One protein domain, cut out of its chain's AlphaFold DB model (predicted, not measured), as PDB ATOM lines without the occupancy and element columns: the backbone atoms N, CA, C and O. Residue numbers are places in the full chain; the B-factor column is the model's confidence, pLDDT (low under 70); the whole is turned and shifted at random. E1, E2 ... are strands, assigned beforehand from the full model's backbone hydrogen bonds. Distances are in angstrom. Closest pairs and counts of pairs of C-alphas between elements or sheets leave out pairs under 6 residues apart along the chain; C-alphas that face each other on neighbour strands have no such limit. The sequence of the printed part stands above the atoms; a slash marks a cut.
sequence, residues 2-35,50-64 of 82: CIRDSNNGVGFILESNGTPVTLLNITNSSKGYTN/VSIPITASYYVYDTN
ATOM      1  N   CYS A   2      75.663 -94.505 401.076       70.38
ATOM      2  CA  CYS A   2      75.605 -95.744 401.858       70.38
ATOM      3  C   CYS A   2      75.701 -96.987 400.966       70.38
ATOM      4  O   CYS A   2      75.300 -96.950 399.801       70.38
ATOM      5  N   ILE A   3      76.200 -98.088 401.522       80.06
ATOM      6  CA  ILE A   3      76.178 -99.398 400.866       80.06
ATOM      7  C   ILE A   3      74.854-100.042 401.253       80.06
ATOM      8  O   ILE A   3      74.641-100.325 402.425       80.06
ATOM      9  N   ARG A   4      73.926-100.209 400.314       80.81
ATOM     10  CA  ARG A   4      72.663-100.908 400.586       80.81
ATOM     11  C   ARG A   4      72.782-102.343 400.116       80.81
ATOM     12  O   ARG A   4      73.216-102.568 398.989       80.81
ATOM     13  N   ASP A   5      72.347-103.278 400.947       81.31
ATOM     14  CA  ASP A   5      71.984-104.593 400.449       81.31
ATOM     15  C   ASP A   5      70.626-104.453 399.747       81.31
ATOM     16  O   ASP A   5      69.642-104.053 400.358       81.31
ATOM     17  N   SER A   6      70.551-104.706 398.443       79.31
ATOM     18  CA  SER A   6      69.291-104.607 397.690       79.31
ATOM     19  C   SER A   6      68.304-105.735 398.029       79.31
ATOM     20  O   SER A   6      67.118-105.628 397.720       79.31
ATOM     21  N   ASN A   7      68.787-106.810 398.658       84.94
ATOM     22  CA  ASN A   7      68.029-108.014 398.996       84.94
ATOM     23  C   ASN A   7      67.648-108.099 400.481       84.94
ATOM     24  O   ASN A   7      66.843-108.968 400.845       84.94
ATOM     25  N   ASN A   8      68.198-107.214 401.315       89.75
ATOM     26  CA  ASN A   8      67.947-107.108 402.748       89.75
ATOM     27  C   ASN A   8      67.680-105.640 403.113       89.75
ATOM     28  O   ASN A   8      68.316-104.735 402.593       89.75
ATOM     29  N   GLY A   9      66.746-105.370 404.018       93.50
ATOM     30  CA  GLY A   9      66.351-104.013 404.415       93.50
ATOM     31  C   GLY A   9      67.393-103.207 405.200       93.50
ATOM     32  O   GLY A   9      67.023-102.286 405.932       93.50
ATOM     33  N   VAL A  10      68.674-103.563 405.094       94.50
ATOM     34  CA  VAL A  10      69.796-103.004 405.848       94.50
ATOM     35  C   VAL A  10      70.901-102.496 404.927       94.50
ATOM     36  O   VAL A  10      71.118-102.989 403.820       94.50
ATOM     37  N   GLY A  11      71.626-101.489 405.387       92.69
ATOM     38  CA  GLY A  11      72.809-100.995 404.706       92.69
ATOM     39  C   GLY A  11      73.913-100.641 405.682       92.69
ATOM     40  O   GLY A  11      73.717-100.662 406.891       92.69
ATOM     41  N   PHE A  12      75.061-100.264 405.139       93.25
ATOM     42  CA  PHE A  12      76.223 -99.806 405.879       93.25
ATOM     43  C   PHE A  12      76.512 -98.340 405.576       93.25
ATOM     44  O   PHE A  12      76.323 -97.855 404.451       93.25
ATOM     45  N   ILE A  13      76.992 -97.637 406.593       93.12
ATOM     46  CA  ILE A  13      77.521 -96.285 406.505       93.12
ATOM     47  C   ILE A  13      78.933 -96.275 407.082       93.12
ATOM     48  O   ILE A  13      79.213 -96.931 408.086       93.12
ATOM     49  N   LEU A  14      79.820 -95.550 406.407       93.62
ATOM     50  CA  LEU A  14      81.134 -95.216 406.931       93.62
ATOM     51  C   LEU A  14      81.117 -93.752 407.347       93.62
ATOM     52  O   LEU A  14      80.604 -92.910 406.607       93.62
ATOM     53  N   GLU A  15      81.702 -93.452 408.495       93.69
ATOM     54  CA  GLU A  15      81.862 -92.097 409.004       93.69
ATOM     55  C   GLU A  15      83.331 -91.834 409.313       93.69
ATOM     56  O   GLU A  15      84.049 -92.704 409.805       93.69
ATOM     57  N   SER A  16      83.781 -90.617 409.026       91.94
ATOM     58  CA  SER A  16      85.087 -90.123 409.443       91.94
ATOM     59  C   SER A  16      84.875 -88.848 410.241       91.94
ATOM     60  O   SER A  16      84.221 -87.919 409.766       91.94
ATOM     61  N   ASN A  17      85.377 -88.825 411.477       88.94
ATOM     62  CA  ASN A  17      85.221 -87.696 412.401       88.94
ATOM     63  C   ASN A  17      83.755 -87.230 412.549       88.94
ATOM     64  O   ASN A  17      83.471 -86.034 412.547       88.94
ATOM     65  N   GLY A  18      82.815 -88.181 412.617       88.69
ATOM     66  CA  GLY A  18      81.378 -87.907 412.759       88.69
ATOM     67  C   GLY A  18      80.675 -87.410 411.490       88.69
ATOM     68  O   GLY A  18      79.515 -87.018 411.558       88.69
ATOM     69  N   THR A  19      81.353 -87.402 410.337       90.38
ATOM     70  CA  THR A  19      80.754 -87.036 409.045       90.38
ATOM     71  C   THR A  19      80.658 -88.255 408.123       90.38
ATOM     72  O   THR A  19      81.651 -88.974 407.967       90.38
ATOM     73  N   PRO A  20      79.514 -88.484 407.451       91.12
ATOM     74  CA  PRO A  20      79.369 -89.557 406.475       91.12
ATOM     75  C   PRO A  20      80.388 -89.489 405.334       91.12
ATOM     76  O   PRO A  20      80.533 -88.473 404.653       91.12
ATOM     77  N   VAL A  21      81.026 -90.620 405.054       91.75
ATOM     78  CA  VAL A  21      81.905 -90.802 403.900       91.75
ATOM     79  C   VAL A  21      81.057 -90.961 402.635       91.75
ATOM     80  O   VAL A  21      80.099 -91.742 402.553       91.75
ATOM     81  N   THR A  22      81.413 -90.215 401.596       88.88
ATOM     82  CA  THR A  22      80.872 -90.402 400.253       88.88
ATOM     83  C   THR A  22      81.738 -91.397 399.502       88.88
ATOM     84  O   THR A  22      82.868 -91.107 399.123       88.88
ATOM     85  N   LEU A  23      81.187 -92.595 399.320       86.00
ATOM     86  CA  LEU A  23      81.783 -93.656 398.522       86.00
ATOM     87  C   LEU A  23      81.664 -93.320 397.034       86.00
ATOM     88  O   LEU A  23      80.587 -92.935 396.573       86.00
ATOM     89  N   LEU A  24      82.752 -93.522 396.288       81.88
ATOM     90  CA  LEU A  24      82.717 -93.463 394.832       81.88
ATOM     91  C   LEU A  24      81.840 -94.603 394.312       81.88
ATOM     92  O   LEU A  24      82.150 -95.775 394.522       81.88
ATOM     93  N   ASN A  25      80.780 -94.272 393.583       73.56
ATOM     94  CA  ASN A  25      80.089 -95.268 392.783       73.56
ATOM     95  C   ASN A  25      80.777 -95.376 391.420       73.56
ATOM     96  O   ASN A  25      80.642 -94.482 390.592       73.56
ATOM     97  N   ILE A  26      81.481 -96.478 391.166       65.19
ATOM     98  CA  ILE A  26      82.141 -96.742 389.874       65.19
ATOM     99  C   ILE A  26      81.169 -96.763 388.684       65.19
ATOM    100  O   ILE A  26      81.571 -96.430 387.575       65.19
ATOM    101  N   THR A  27      79.886 -97.070 388.900       67.06
ATOM    102  CA  THR A  27      78.853 -96.993 387.844       67.06
ATOM    103  C   THR A  27      78.271 -95.589 387.661       67.06
ATOM    104  O   THR A  27      77.627 -95.315 386.655       67.06
ATOM    105  N   ASN A  28      78.492 -94.680 388.617       62.62
ATOM    106  CA  ASN A  28      78.030 -93.297 388.556       62.62
ATOM    107  C   ASN A  28      79.019 -92.373 389.286       62.62
ATOM    108  O   ASN A  28      78.759 -91.881 390.388       62.62
ATOM    109  N   SER A  29      80.174 -92.157 388.654       63.16
ATOM    110  CA  SER A  29      81.300 -91.383 389.192       63.16
ATOM    111  C   SER A  29      81.017 -89.880 389.324       63.16
ATOM    112  O   SER A  29      81.803 -89.160 389.938       63.16
ATOM    113  N   SER A  30      79.875 -89.403 388.816       67.50
ATOM    114  CA  SER A  30      79.478 -87.988 388.853       67.50
ATOM    115  C   SER A  30      79.235 -87.436 390.263       67.50
ATOM    116  O   SER A  30      79.269 -86.225 390.458       67.50
ATOM    117  N   LYS A  31      79.009 -88.302 391.264       65.81
ATOM    118  CA  LYS A  31      78.711 -87.887 392.648       65.81
ATOM    119  C   LYS A  31      79.945 -87.607 393.517       65.81
ATOM    120  O   LYS A  31      79.781 -87.246 394.680       65.81
ATOM    121  N   GLY A  32      81.152 -87.738 392.964       76.56
ATOM    122  CA  GLY A  32      82.398 -87.514 393.699       76.56
ATOM    123  C   GLY A  32      82.648 -88.546 394.804       76.56
ATOM    124  O   GLY A  32      81.932 -89.540 394.936       76.56
ATOM    125  N   TYR A  33      83.705 -88.329 395.583       86.81
ATOM    126  CA  TYR A  33      84.093 -89.168 396.717       86.81
ATOM    127  C   TYR A  33      84.730 -88.321 397.818       86.81
ATOM    128  O   TYR A  33      85.220 -87.222 397.560       86.81
ATOM    129  N   THR A  34      84.715 -88.818 399.054       89.38
ATOM    130  CA  THR A  34      85.365 -88.136 400.179       89.38
ATOM    131  C   THR A  34      86.861 -88.435 400.192       89.38
ATOM    132  O   THR A  34      87.262 -89.595 400.282       89.38
ATOM    133  N   ASN A  35      87.684 -87.386 400.190       89.38
ATOM    134  CA  ASN A  35      89.093 -87.485 400.565       89.38
ATOM    135  C   ASN A  35      89.186 -87.634 402.088       89.38
ATOM    136  O   ASN A  35      88.859 -86.707 402.824       89.38
ATOM    137  N   VAL A  50     100.451 -92.859 409.275       81.06
ATOM    138  CA  VAL A  50      99.287 -91.970 409.184       81.06
ATOM    139  C   VAL A  50      98.053 -92.740 409.633       81.06
ATOM    140  O   VAL A  50      97.689 -93.748 409.032       81.06
ATOM    141  N   SER A  51      97.391 -92.260 410.682       86.00
ATOM    142  CA  SER A  51      96.130 -92.837 411.155       86.00
ATOM    143  C   SER A  51      94.937 -92.195 410.450       86.00
ATOM    144  O   SER A  51      94.824 -90.969 410.395       86.00
ATOM    145  N   ILE A  52      94.023 -93.026 409.946       87.44
ATOM    146  CA  ILE A  52      92.757 -92.605 409.333       87.44
ATOM    147  C   ILE A  52      91.617 -93.269 410.118       87.44
ATOM    148  O   ILE A  52      91.338 -94.448 409.894       87.44
ATOM    149  N   PRO A  53      90.978 -92.567 411.071       89.38
ATOM    150  CA  PRO A  53      89.878 -93.136 411.835       89.38
ATOM    151  C   PRO A  53      88.620 -93.231 410.963       89.38
ATOM    152  O   PRO A  53      88.162 -92.233 410.398       89.38
ATOM    153  N   ILE A  54      88.063 -94.440 410.876       92.31
ATOM    154  CA  ILE A  54      86.801 -94.733 410.194       92.31
ATOM    155  C   ILE A  54      85.922 -95.553 411.126       92.31
ATOM    156  O   ILE A  54      86.351 -96.575 411.662       92.31
ATOM    157  N   THR A  55      84.679 -95.121 411.278       93.88
ATOM    158  CA  THR A  55      83.634 -95.874 411.967       93.88
ATOM    159  C   THR A  55      82.734 -96.517 410.923       93.88
ATOM    160  O   THR A  55      82.270 -95.840 410.007       93.88
ATOM    161  N   ALA A  56      82.493 -97.821 411.055       93.12
ATOM    162  CA  ALA A  56      81.535 -98.550 410.237       93.12
ATOM    163  C   ALA A  56      80.322 -98.926 411.088       93.12
ATOM    164  O   ALA A  56      80.469 -99.539 412.145       93.12
ATOM    165  N   SER A  57      79.136 -98.593 410.593       93.56
ATOM    166  CA  SER A  57      77.863 -98.905 411.240       93.56
ATOM    167  C   SER A  57      76.904 -99.490 410.212       93.56
ATOM    168  O   SER A  57      76.947 -99.119 409.037       93.56
ATOM    169  N   TYR A  58      76.013-100.382 410.642       93.25
ATOM    170  CA  TYR A  58      74.856-100.771 409.839       93.25
ATOM    171  C   TYR A  58      73.634 -99.947 410.251       93.25
ATOM    172  O   TYR A  58      73.558 -99.431 411.365       93.25
ATOM    173  N   TYR A  59      72.667 -99.822 409.354       92.94
ATOM    174  CA  TYR A  59      71.390 -99.177 409.620       92.94
ATOM    175  C   TYR A  59      70.271 -99.923 408.896       92.94
ATOM    176  O   TYR A  59      70.477-100.496 407.824       92.94
ATOM    177  N   VAL A  60      69.077 -99.913 409.480       94.62
ATOM    178  CA  VAL A  60      67.866-100.461 408.862       94.62
ATOM    179  C   VAL A  60      67.193 -99.350 408.066       94.62
ATOM    180  O   VAL A  60      66.949 -98.270 408.600       94.62
ATOM    181  N   TYR A  61      66.898 -99.600 406.793       93.12
ATOM    182  CA  TYR A  61      66.219 -98.646 405.913       93.12
ATOM    183  C   TYR A  61      64.853 -99.138 405.422       93.12
ATOM    184  O   TYR A  61      64.046 -98.326 404.979       93.12
ATOM    185  N   ASP A  62      64.589-100.446 405.493       94.81
ATOM    186  CA  ASP A  62      63.303-101.052 405.134       94.81
ATOM    187  C   ASP A  62      63.023-102.251 406.048       94.81
ATOM    188  O   ASP A  62      63.451-103.375 405.790       94.81
ATOM    189  N   THR A  63      62.296-102.018 407.140       95.12
ATOM    190  CA  THR A  63      62.012-103.048 408.153       95.12
ATOM    191  C   THR A  63      61.275-104.263 407.589       95.12
ATOM    192  O   THR A  63      61.434-105.360 408.114       95.12
ATOM    193  N   ASN A  64      60.516-104.102 406.499       96.19
ATOM    194  CA  ASN A  64      59.737-105.184 405.888       96.19
ATOM    195  C   ASN A  64      60.598-106.143 405.055       96.19
ATOM    196  O   ASN A  64      60.142-107.222 404.684       96.19
TER     197      ASN A  64
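Overview. This is residues 2 to 35 and 50 to 64 of the 82 residues of the protein "Fimbiral adhesin YehA" of Escherichia coli (UniProt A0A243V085). With little regular structure, this domain is a narrow ribbon of two antiparallel strands, E1 and E2, side by side, from which residues 21 to 35 loop away. Residues 2 to 9 fold back beside E1, and residues 50 to 54 and 61 to 64 extend the ribbon's length. The printed part has 49 residues, 13 of them in E1 and then E2, with no named helix: all strand. It is loose, with a radius of gyration of the C-alphas of 12.5 A, and elongated, 41 by 24 by 14 A.

Arrangement. E1, residues 10 to 16, and E2, residues 55 to 60, are antiparallel neighbours at 152 degrees. C-alphas 12 and 58 face each other at 4.3 A. N 11 and O 59, 2.9 A, are within hydrogen-bond range. Short antiparallel pairings join residues 3 to 4 with 11 to 12 of E1, and 15 to 16 of E1 with 19 to 20.

Along the chain. E1 runs 20.3 A from (69.796, -103.004, 405.848) at C-alpha 10. E2 runs 16.7 A, ending at C-alpha 60, (67.866, -100.461, 408.862).

Size, cuts and confidence. The C-alphas farthest apart, Val 50 and Asn 64, are 41.8 A apart. Residues 36 to 49 are cut out, with 14.1 A between C-alphas 35 and 50. Residues 26 to 31 have pLDDT under 70.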